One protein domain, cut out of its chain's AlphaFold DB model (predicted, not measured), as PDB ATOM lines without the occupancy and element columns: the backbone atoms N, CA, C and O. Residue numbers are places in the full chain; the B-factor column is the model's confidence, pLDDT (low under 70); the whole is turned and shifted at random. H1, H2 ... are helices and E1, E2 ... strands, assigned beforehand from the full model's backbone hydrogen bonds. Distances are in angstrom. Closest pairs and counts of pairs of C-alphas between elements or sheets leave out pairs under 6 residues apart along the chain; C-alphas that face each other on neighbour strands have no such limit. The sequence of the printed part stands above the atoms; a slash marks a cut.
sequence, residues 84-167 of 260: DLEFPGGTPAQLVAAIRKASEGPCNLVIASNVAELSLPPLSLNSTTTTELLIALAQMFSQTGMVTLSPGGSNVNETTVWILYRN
ATOM      1  N   ASP A  84      36.006  21.041  -4.920       95.25
ATOM      2  CA  ASP A  84      34.587  21.227  -5.207       95.25
ATOM      3  C   ASP A  84      33.766  20.588  -4.079       95.25
ATOM      4  O   ASP A  84      34.127  19.533  -3.549       95.25
ATOM      5  N   LEU A  85      32.669  21.227  -3.681       95.62
ATOM      6  CA  LEU A  85      31.806  20.749  -2.604       95.62
ATOM      7  C   LEU A  85      30.343  20.834  -3.022       95.62
ATOM      8  O   LEU A  85      29.804  21.922  -3.206       95.62
ATOM      9  N   GLU A  86      29.699  19.672  -3.050       96.69
ATOM     10  CA  GLU A  86      28.248  19.534  -3.134       96.69
ATOM     11  C   GLU A  86      27.714  19.096  -1.769       96.69
ATOM     12  O   GLU A  86      27.955  17.975  -1.309       96.69
ATOM     13  N   PHE A  87      27.002  19.997  -1.099       97.06
ATOM     14  CA  PHE A  87      26.386  19.758   0.198       97.06
ATOM     15  C   PHE A  87      24.867  19.941   0.072       97.06
ATOM     16  O   PHE A  87      24.410  21.059  -0.147       97.06
ATOM     17  N   PRO A  88      24.049  18.888   0.247       96.81
ATOM     18  CA  PRO A  88      22.596  18.968   0.055       96.81
ATOM     19  C   PRO A  88      21.854  19.734   1.168       96.81
ATOM     20  O   PRO A  88      20.632  19.848   1.124       96.81
ATOM     21  N   GLY A  89      22.572  20.257   2.163       95.38
ATOM     22  CA  GLY A  89      22.007  20.766   3.408       95.38
ATOM     23  C   GLY A  89      22.075  19.712   4.512       95.38
ATOM     24  O   GLY A  89      22.317  18.531   4.253       95.38
ATOM     25  N   GLY A  90      21.907  20.140   5.762       96.31
ATOM     26  CA  GLY A  90      22.033  19.243   6.914       96.31
ATOM     27  C   GLY A  90      22.587  19.922   8.159       96.31
ATOM     28  O   GLY A  90      22.493  21.135   8.302       96.31
ATOM     29  N   THR A  91      23.169  19.155   9.075       97.06
ATOM     30  CA  THR A  91      23.735  19.673  10.331       97.06
ATOM     31  C   THR A  91      25.173  20.175  10.154       97.06
ATOM     32  O   THR A  91      25.858  19.794   9.197       97.06
ATOM     33  N   PRO A  92      25.716  20.976  11.094       96.38
ATOM     34  CA  PRO A  92      27.114  21.393  11.039       96.38
ATOM     35  C   PRO A  92      28.085  20.209  11.088       96.38
ATOM     36  O   PRO A  92      29.126  20.243  10.440       96.38
ATOM     37  N   ALA A  93      27.732  19.129  11.794       96.88
ATOM     38  CA  ALA A  93      28.532  17.906  11.815       96.88
ATOM     39  C   ALA A  93      28.612  17.246  10.425       96.88
ATOM     40  O   ALA A  93      29.685  16.805  10.008       96.88
ATOM     41  N   GLN A  94      27.499  17.228   9.684       97.31
ATOM     42  CA  GLN A  94      27.463  16.723   8.309       97.31
ATOM     43  C   GLN A  94      28.276  17.607   7.359       97.31
ATOM     44  O   GLN A  94      29.004  17.078   6.519       97.31
ATOM     45  N   LEU A  95      28.225  18.933   7.527       96.31
ATOM     46  CA  LEU A  95      29.062  19.852   6.756       96.31
ATOM     47  C   LEU A  95      30.558  19.590   6.995       96.31
ATOM     48  O   LEU A  95      31.318  19.495   6.036       96.31
ATOM     49  N   VAL A  96      30.990  19.414   8.250       95.81
ATOM     50  CA  VAL A  96      32.395  19.086   8.572       95.81
ATOM     51  C   VAL A  96      32.829  17.787   7.896       95.81
ATOM     52  O   VAL A  96      33.930  17.717   7.349       95.81
ATOM     53  N   ALA A  97      31.975  16.762   7.912       95.50
ATOM     54  CA  ALA A  97      32.257  15.500   7.240       95.50
ATOM     55  C   ALA A  97      32.384  15.676   5.716       95.50
ATOM     56  O   ALA A  97      33.307  15.127   5.116       95.50
ATOM     57  N   ALA A  98      31.504  16.475   5.104       95.38
ATOM     58  CA  ALA A  98      31.541  16.770   3.674       95.38
ATOM     59  C   ALA A  98      32.811  17.543   3.281       95.38
ATOM     60  O   ALA A  98      33.482  17.160   2.325       95.38
ATOM     61  N   ILE A  99      33.198  18.556   4.067       94.69
ATOM     62  CA  ILE A  99      34.438  19.317   3.861       94.69
ATOM     63  C   ILE A  99      35.653  18.395   3.947       94.69
ATOM     64  O   ILE A  99      36.452  18.380   3.023       94.69
ATOM     65  N   ARG A 100      35.780  17.588   5.009       93.12
ATOM     66  CA  ARG A 100      36.930  16.674   5.181       93.12
ATOM     67  C   ARG A 100      37.049  15.661   4.048       93.12
ATOM     68  O   ARG A 100      38.156  15.297   3.670       93.12
ATOM     69  N   LYS A 101      35.913  15.196   3.524       92.81
ATOM     70  CA  LYS A 101      35.881  14.279   2.383       92.81
ATOM     71  C   LYS A 101      36.319  14.963   1.086       92.81
ATOM     72  O   LYS A 101      36.987  14.326   0.287       92.81
ATOM     73  N   ALA A 102      35.919  16.216   0.871       92.69
ATOM     74  CA  ALA A 102      36.210  16.947  -0.359       92.69
ATOM     75  C   ALA A 102      37.620  17.561  -0.380       92.69
ATOM     76  O   ALA A 102      38.262  17.572  -1.423       92.69
ATOM     77  N   SER A 103      38.103  18.066   0.758       90.12
ATOM     78  CA  SER A 103      39.382  18.778   0.849       90.12
ATOM     79  C   SER A 103      40.587  17.877   1.108       90.12
ATOM     80  O   SER A 103      41.721  18.335   0.958       90.12
ATOM     81  N   GLU A 104      40.342  16.644   1.571       83.25
ATOM     82  CA  GLU A 104      41.343  15.716   2.129       83.25
ATOM     83  C   GLU A 104      42.187  16.327   3.276       83.25
ATOM     84  O   GLU A 104      43.201  15.767   3.691       83.25
ATOM     85  N   GLY A 105      41.759  17.472   3.824       80.50
ATOM     86  CA  GLY A 105      42.500  18.283   4.788       80.50
ATOM     87  C   GLY A 105      41.783  18.478   6.131       80.50
ATOM     88  O   GLY A 105      40.641  18.043   6.330       80.50
ATOM     89  N   PRO A 106      42.442  19.140   7.102       79.94
ATOM     90  CA  PRO A 106      41.845  19.413   8.400       79.94
ATOM     91  C   PRO A 106      40.704  20.433   8.280       79.94
ATOM     92  O   PRO A 106      40.861  21.512   7.722       79.94
ATOM     93  N   CYS A 107      39.556  20.114   8.877       90.19
ATOM     94  CA  CYS A 107      38.484  21.078   9.119       90.19
ATOM     95  C   CYS A 107      38.451  21.393  10.618       90.19
ATOM     96  O   CYS A 107      37.909  20.614  11.416       90.19
ATOM     97  N   ASN A 108      39.080  22.511  10.987       92.25
ATOM     98  CA  ASN A 108      39.208  22.992  12.362       92.25
ATOM     99  C   ASN A 108      37.957  23.781  12.775       92.25
ATOM    100  O   ASN A 108      38.018  24.987  13.000       92.25
ATOM    101  N   LEU A 109      36.810  23.101  12.852       95.25
ATOM    102  CA  LEU A 109      35.539  23.694  13.265       95.25
ATOM    103  C   LEU A 109      35.084  23.130  14.616       95.25
ATOM    104  O   LEU A 109      34.824  21.935  14.748       95.25
ATOM    105  N   VAL A 110      34.946  24.005  15.608       95.75
ATOM    106  CA  VAL A 110      34.321  23.721  16.902       95.75
ATOM    107  C   VAL A 110      32.842  24.079  16.812       95.75
ATOM    108  O   VAL A 110      32.490  25.223  16.527       95.75
ATOM    109  N   ILE A 111      31.969  23.107  17.068       96.38
ATOM    110  CA  ILE A 111      30.511  23.277  17.034       96.38
ATOM    111  C   ILE A 111      30.011  23.322  18.479       96.38
ATOM    112  O   ILE A 111      30.125  22.335  19.206       96.38
ATOM    113  N   ALA A 112      29.466  24.459  18.914       93.25
ATOM    114  CA  ALA A 112      28.850  24.557  20.233       93.25
ATOM    115  C   ALA A 112      27.571  23.702  20.308       93.25
ATOM    116  O   ALA A 112      26.825  23.572  19.337       93.25
ATOM    117  N   SER A 113      27.271  23.151  21.487       89.69
ATOM    118  CA  SER A 113      26.106  22.274  21.687       89.69
ATOM    119  C   SER A 113      24.773  22.949  21.340       89.69
ATOM    120  O   SER A 113      23.864  22.300  20.832       89.69
ATOM    121  N   ASN A 114      24.669  24.268  21.526       85.94
ATOM    122  CA  ASN A 114      23.473  25.059  21.216       85.94
ATOM    123  C   ASN A 114      23.199  25.263  19.707       85.94
ATOM    124  O   ASN A 114      22.211  25.908  19.342       85.94
ATOM    125  N   VAL A 115      24.062  24.736  18.832       92.19
ATOM    126  CA  VAL A 115      23.912  24.745  17.364       92.19
ATOM    127  C   VAL A 115      24.170  23.381  16.726       92.19
ATOM    128  O   VAL A 115      24.236  23.302  15.504       92.19
ATOM    129  N   ALA A 116      24.286  22.306  17.511       91.88
ATOM    130  CA  ALA A 116      24.571  20.969  16.981       91.88
ATOM    131  C   ALA A 116      23.535  20.503  15.937       91.88
ATOM    132  O   ALA A 116      23.904  19.927  14.918       91.88
ATOM    133  N   GLU A 117      22.263  20.846  16.150       91.31
ATOM    134  CA  GLU A 117      21.129  20.492  15.281       91.31
ATOM    135  C   GLU A 117      20.717  21.631  14.329       91.31
ATOM    136  O   GLU A 117      19.591  21.680  13.834       91.31
ATOM    137  N   LEU A 118      21.590  22.620  14.105       92.44
ATOM    138  CA  LEU A 118      21.286  23.727  13.199       92.44
ATOM    139  C   LEU A 118      21.116  23.209  11.762       92.44
ATOM    140  O   LEU A 118      22.061  22.694  11.178       92.44
ATOM    141  N   SER A 119      19.944  23.419  11.162       93.25
ATOM    142  CA  SER A 119      19.737  23.108   9.745       93.25
ATOM    143  C   SER A 119      20.455  24.131   8.864       93.25
ATOM    144  O   SER A 119      20.086  25.305   8.823       93.25
ATOM    145  N   LEU A 120      21.475  23.676   8.149       93.62
ATOM    146  CA  LEU A 120      22.230  24.433   7.164       93.62
ATOM    147  C   LEU A 120      21.610  24.277   5.772       93.62
ATOM    148  O   LEU A 120      21.141  23.184   5.435       93.62
ATOM    149  N   PRO A 121      21.614  25.348   4.959       93.12
ATOM    150  CA  PRO A 121      21.112  25.287   3.596       93.12
ATOM    151  C   PRO A 121      22.027  24.428   2.707       93.12
ATOM    152  O   PRO A 121      23.192  24.207   3.053       93.12
ATOM    153  N   PRO A 122      21.522  23.962   1.553       95.88
ATOM    154  CA  PRO A 122      22.365  23.372   0.524       95.88
ATOM    155  C   PRO A 122      23.416  24.369   0.022       95.88
ATOM    156  O   PRO A 122      23.152  25.568  -0.074       95.88
ATOM    157  N   LEU A 123      24.602  23.860  -0.307       94.75
ATOM    158  CA  LEU A 123      25.741  24.617  -0.819       94.75
ATOM    159  C   LEU A 123      26.331  23.866  -2.016       94.75
ATOM    160  O   LEU A 123      26.557  22.662  -1.934       94.75
ATOM    161  N   SER A 124      26.622  24.596  -3.088       95.12
ATOM    162  CA  SER A 124      27.389  24.112  -4.238       95.12
ATOM    163  C   SER A 124      28.526  25.098  -4.473       95.12
ATOM    164  O   SER A 124      28.293  26.302  -4.628       95.12
ATOM    165  N   LEU A 125      29.759  24.610  -4.392       94.38
ATOM    166  CA  LEU A 125      30.973  25.418  -4.458       94.38
ATOM    167  C   LEU A 125      31.967  24.749  -5.394       94.38
ATOM    168  O   LEU A 125      32.156  23.539  -5.330       94.38
ATOM    169  N   ASN A 126      32.642  25.558  -6.207       94.56
ATOM    170  CA  ASN A 126      33.643  25.088  -7.156       94.56
ATOM    171  C   ASN A 126      34.983  25.762  -6.869       94.56
ATOM    172  O   ASN A 126      35.039  26.983  -6.699       94.56
ATOM    173  N   SER A 127      36.058  24.976  -6.861       91.94
ATOM    174  CA  SER A 127      37.440  25.438  -6.725       91.94
ATOM    175  C   SER A 127      37.655  26.371  -5.523       91.94
ATOM    176  O   SER A 127      38.260  27.444  -5.654       91.94
ATOM    177  N   THR A 128      37.170  25.969  -4.346       93.69
ATOM    178  CA  THR A 128      37.260  26.752  -3.102       93.69
ATOM    179  C   THR A 128      38.233  26.140  -2.098       93.69
ATOM    180  O   THR A 128      38.624  24.983  -2.233       93.69
ATOM    181  N   THR A 129      38.635  26.917  -1.093       93.06
ATOM    182  CA  THR A 129      39.394  26.429   0.068       93.06
ATOM    183  C   THR A 129      38.510  26.342   1.312       93.06
ATOM    184  O   THR A 129      37.424  26.931   1.366       93.06
ATOM    185  N   THR A 130      38.981  25.654   2.359       92.88
ATOM    186  CA  THR A 130      38.227  25.550   3.619       92.88
ATOM    187  C   THR A 130      38.042  26.928   4.248       92.88
ATOM    188  O   THR A 130      36.958  27.254   4.735       92.88
ATOM    189  N   THR A 131      39.076  27.770   4.197       93.00
ATOM    190  CA  THR A 131      39.005  29.141   4.718       93.00
ATOM    191  C   THR A 131      37.994  29.993   3.963       93.00
ATOM    192  O   THR A 131      37.177  30.663   4.595       93.00
ATOM    193  N   GLU A 132      38.031  29.975   2.628       93.81
ATOM    194  CA  GLU A 132      37.110  30.752   1.790       93.81
ATOM    195  C   GLU A 132      35.651  30.373   2.077       93.81
ATOM    196  O   GLU A 132      34.811  31.252   2.296       93.81
ATOM    197  N   LEU A 133      35.369  29.071   2.174       94.62
ATOM    198  CA  LEU A 133      34.057  28.546   2.539       94.62
ATOM    199  C   LEU A 133      33.593  29.042   3.916       94.62
ATOM    200  O   LEU A 133      32.477  29.550   4.054       94.62
ATOM    201  N   LEU A 134      34.431  28.917   4.948       94.88
ATOM    202  CA  LEU A 134      34.054  29.309   6.310       94.88
ATOM    203  C   LEU A 134      33.879  30.830   6.451       94.88
ATOM    204  O   LEU A 134      32.978  31.269   7.166       94.88
ATOM    205  N   ILE A 135      34.650  31.637   5.712       94.31
ATOM    206  CA  ILE A 135      34.432  33.090   5.614       94.31
ATOM    207  C   ILE A 135      33.067  33.391   4.982       94.31
ATOM    208  O   ILE A 135      32.304  34.187   5.535       94.31
ATOM    209  N   ALA A 136      32.735  32.750   3.858       94.06
ATOM    210  CA  ALA A 136      31.455  32.957   3.182       94.06
ATOM    211  C   ALA A 136      30.267  32.569   4.084       94.06
ATOM    212  O   ALA A 136      29.289  33.313   4.198       94.06
ATOM    213  N   LEU A 137      30.379  31.451   4.808       93.75
ATOM    214  CA  LEU A 137      29.377  31.031   5.792       93.75
ATOM    215  C   LEU A 137      29.254  32.016   6.958       93.75
ATOM    216  O   LEU A 137      28.139  32.322   7.381       93.75
ATOM    217  N   ALA A 138      30.367  32.550   7.464       93.19
ATOM    218  CA  ALA A 138      30.342  33.556   8.523       93.19
ATOM    219  C   ALA A 138      29.599  34.825   8.083       93.19
ATOM    220  O   ALA A 138      28.766  35.346   8.829       93.19
ATOM    221  N   GLN A 139      29.834  35.280   6.850       91.38
ATOM    222  CA  GLN A 139      29.112  36.408   6.261       91.38
ATOM    223  C   GLN A 139      27.616  36.111   6.122       91.38
ATOM    224  O   GLN A 139      26.796  36.944   6.508       91.38
ATOM    225  N   MET A 140      27.245  34.917   5.653       89.50
ATOM    226  CA  MET A 140      25.844  34.501   5.561       89.50
ATOM    227  C   MET A 140      25.160  34.508   6.937       89.50
ATOM    228  O   MET A 140      24.092  35.102   7.097       89.50
ATOM    229  N   PHE A 141      25.777  33.911   7.960       89.75
ATOM    230  CA  PHE A 141      25.192  33.878   9.302       89.75
ATOM    231  C   PHE A 141      25.046  35.270   9.922       89.75
ATOM    232  O   PHE A 141      24.044  35.528  10.602       89.75
ATOM    233  N   SER A 142      25.972  36.190   9.626       83.19
ATOM    234  CA  SER A 142      25.923  37.571  10.118       83.19
ATOM    235  C   SER A 142      24.646  38.319   9.710       83.19
ATOM    236  O   SER A 142      24.157  39.143  10.480       83.19
ATOM    237  N   GLN A 143      24.039  37.972   8.568       79.31
ATOM    238  CA  GLN A 143      22.796  38.598   8.098       79.31
ATOM    239  C   GLN A 143      21.592  38.252   8.986       79.31
ATOM    240  O   GLN A 143      20.668  39.051   9.136       79.31
ATOM    241  N   THR A 144      21.599  37.063   9.596       73.94
ATOM    242  CA  THR A 144      20.499  36.595  10.456       73.94
ATOM    243  C   THR A 144      20.665  37.026  11.912       73.94
ATOM    244  O   THR A 144      19.677  37.129  12.641       73.94
ATOM    245  N   GLY A 145      21.909  37.243  12.358       72.19
ATOM    246  CA  GLY A 145      22.264  37.580  13.741       72.19
ATOM    247  C   GLY A 145      22.056  36.457  14.769       72.19
ATOM    248  O   GLY A 145      22.466  36.607  15.920       72.19
ATOM    249  N   MET A 146      21.452  35.329  14.379       76.81
ATOM    250  CA  MET A 146      21.123  34.226  15.291       76.81
ATOM    251  C   MET A 146      22.334  33.343  15.590       76.81
ATOM    252  O   MET A 146      22.551  32.927  16.727       76.81
ATOM    253  N   VAL A 147      23.131  33.060  14.566       88.31
ATOM    254  CA  VAL A 147      24.302  32.186  14.636       88.31
ATOM    255  C   VAL A 147      25.532  33.004  14.281       88.31
ATOM    256  O   VAL A 147      25.467  33.960  13.513       88.31
ATOM    257  N   THR A 148      26.663  32.668  14.880       91.50
ATOM    258  CA  THR A 148      27.952  33.261  14.559       91.50
ATOM    259  C   THR A 148      28.952  32.158  14.301       91.50
ATOM    260  O   THR A 148      29.048  31.189  15.052       91.50
ATOM    261  N   LEU A 149      29.687  32.326  13.208       94.50
ATOM    262  CA  LEU A 149      30.871  31.560  12.879       94.50
ATOM    263  C   LEU A 149      32.046  32.531  12.963       94.50
ATOM    264  O   LEU A 149      32.092  33.506  12.216       94.50
ATOM    265  N   SER A 150      32.940  32.316  13.921       93.50
ATOM    266  CA  SER A 150      34.009  33.264  14.241       93.50
ATOM    267  C   SER A 150      35.378  32.586  14.196       93.50
ATOM    268  O   SER A 150      35.503  31.467  14.704       93.50
ATOM    269  N   PRO A 151      36.400  33.230  13.605       94.69
ATOM    270  CA  PRO A 151      37.770  32.740  13.667       94.69
ATOM    271  C   PRO A 151      38.384  33.015  15.048       94.69
ATOM    272  O   PRO A 151      38.176  34.075  15.637       94.69
ATOM    273  N   GLY A 152      39.200  32.089  15.551       88.00
ATOM    274  CA  GLY A 152      39.900  32.204  16.838       88.00
ATOM    275  C   GLY A 152      41.091  33.177  16.870       88.00
ATOM    276  O   GLY A 152      41.883  33.123  17.806       88.00
ATOM    277  N   GLY A 153      41.261  34.040  15.863       83.62
ATOM    278  CA  GLY A 153      42.384  34.975  15.751       83.62
ATOM    279  C   GLY A 153      42.230  35.960  14.589       83.62
ATOM    280  O   GLY A 153      41.324  35.831  13.769       83.62
ATOM    281  N   SER A 154      43.117  36.957  14.518       79.62
ATOM    282  CA  SER A 154      43.094  38.008  13.485       79.62
ATOM    283  C   SER A 154      43.698  37.574  12.144       79.62
ATOM    284  O   SER A 154      43.287  38.069  11.098       79.62
ATOM    285  N   ASN A 155      44.650  36.640  12.162       87.44
ATOM    286  CA  ASN A 155      45.304  36.121  10.963       87.44
ATOM    287  C   ASN A 155      44.593  34.847  10.494       87.44
ATOM    288  O   ASN A 155      44.955  33.744  10.902       87.44
ATOM    289  N   VAL A 156      43.569  35.016   9.657       90.25
ATOM    290  CA  VAL A 156      42.745  33.914   9.143       90.25
ATOM    291  C   VAL A 156      43.460  33.196   7.989       90.25
ATOM    292  O   VAL A 156      43.904  33.826   7.032       90.25
ATOM    293  N   ASN A 157      43.578  31.873   8.091       89.44
ATOM    294  CA  ASN A 157      44.206  30.959   7.127       89.44
ATOM    295  C   ASN A 157      43.648  29.524   7.289       89.44
ATOM    296  O   ASN A 157      42.852  29.278   8.196       89.44
ATOM    297  N   GLU A 158      44.123  28.562   6.487       87.75
ATOM    298  CA  GLU A 158      43.620  27.169   6.477       87.75
ATOM    299  C   GLU A 158      43.753  26.420   7.814       87.75
ATOM    300  O   GLU A 158      43.031  25.461   8.067       87.75
ATOM    301  N   THR A 159      44.645  26.854   8.709       88.38
ATOM    302  CA  THR A 159      44.820  26.234  10.036       88.38
ATOM    303  C   THR A 159      43.968  26.884  11.124       88.38
ATOM    304  O   THR A 159      43.947  26.407  12.260       88.38
ATOM    305  N   THR A 160      43.244  27.958  10.795       92.50
ATOM    306  CA  THR A 160      42.447  28.720  11.761       92.50
ATOM    307  C   THR A 160      41.384  27.841  12.399       92.50
ATOM    308  O   THR A 160      40.651  27.138  11.710       92.50
ATOM    309  N   VAL A 161      41.283  27.903  13.727       94.56
ATOM    310  CA  VAL A 161      40.171  27.293  14.455       94.56
ATOM    311  C   VAL A 161      38.966  28.214  14.353       94.56
ATOM    312  O   VAL A 161      39.032  29.386  14.724       94.56
ATOM    313  N   TRP A 162      37.865  27.667  13.867       96.25
ATOM    314  CA  TRP A 162      36.587  28.343  13.750       96.25
ATOM    315  C   TRP A 162      35.640  27.848  14.829       96.25
ATOM    316  O   TRP A 162      35.618  26.660  15.144       96.25
ATOM    317  N   ILE A 163      34.837  28.748  15.382       95.25
ATOM    318  CA  ILE A 163      33.831  28.409  16.386       95.25
ATOM    319  C   ILE A 163      32.465  28.792  15.833       95.25
ATOM    320  O   ILE A 163      32.210  29.967  15.561       95.25
ATOM    321  N   LEU A 164      31.594  27.795  15.680       95.31
ATOM    322  CA  LEU A 164      30.185  27.969  15.356       95.31
ATOM    323  C   LEU A 164      29.369  27.922  16.646       95.31
ATOM    324  O   LEU A 164      29.384  26.919  17.362       95.31
ATOM    325  N   TYR A 165      28.635  28.989  16.934       92.19
ATOM    326  CA  TYR A 165      27.800  29.087  18.127       92.19
ATOM    327  C   TYR A 165      26.561  29.939  17.871       92.19
ATOM    328  O   TYR A 165      26.541  30.809  16.999       92.19
ATOM    329  N   ARG A 166      25.493  29.692  18.636       87.94
ATOM    330  CA  ARG A 166      24.327  30.581  18.646       87.94
ATOM    331  C   ARG A 166      24.642  31.755  19.555       87.94
ATOM    332  O   ARG A 166      25.044  31.541  20.700       87.94
ATOM    333  N   ASN A 167      24.401  32.971  19.079       74.75
ATOM    334  CA  ASN A 167      24.389  34.139  19.945       74.75
ATOM    335  C   ASN A 167      23.174  34.020  20.865       74.75
ATOM    336  O   ASN A 167      22.072  34.432  20.512       74.75
TER     337      ASN A 167
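Overview. This is residues 84 to 167 of the 260 residues of an uncharacterized protein of Opitutaceae bacterium TAV1 (UniProt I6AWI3). A small three-stranded sheet, E2, E5 and E4, walls one end, a two-stranded ribbon, E1 and E3, lies at the other, and two helices running opposite ways fill the space between. H2 packs on E4, while H1 bridges E1 and E2. The 84 printed residues hold E1, H1, E2, E3, H2, E4, E5 in that order; the larger sheet is mixed, the ribbon antiparallel, the class mixed helices and strands. It is compact and rounded, with a radius of gyration of the C-alphas of 11.8 A and spans of 30 by 30 by 21 A.

Arrangement. In the sheet, inner strand E5, residues 162 to 166, is parallel to E2, residues 109 to 111, with N 110 and O 162 2.8 A apart. E5 forms an antiparallel hairpin with E4, residues 147 to 151, with N 148 and O 165 2.8 A apart. H1, residues 92 to 103, and H2, residues 130 to 144, make two layers with it, helices on one face of a sheet. H2's height over the sheet is 8.2 A; its closest C-alphas to E4 are Ala 138 and Leu 149, 4.8 A. H1 and H2 are close but not clearly touching, closest at C-alphas Ile 99 and Thr 130, 7.3 A, at a shallow tilt of 29 degrees, opposite ways. E1, residues 84 to 87, is antiparallel to E3, residues 123 to 128, with N 87 and O 123 2.8 A apart. C-alphas Leu 85 and Ala 102 are the closest of E1 and H1, 6.2 A. Every O i to N i+4 pair is within hydrogen-bond range in H1, and 9 of 11 in H2.

Along the chain. E1 begins at C-alpha 84 (34.587, 21.227, -5.207). H1 is 16.2 A long, E3 11.9 A, H2 22.0 A, E4 13.5 A. E5, 13.4 A, ends at C-alpha 166 (24.327, 30.581, 18.646).

Size, cuts and confidence. The farthest C-alphas, Glu 104 and Gly 145, are 31.3 A apart. The printed part has no cut; the E2 to E3 link is long. No printed residue is under 70 in pLDDT.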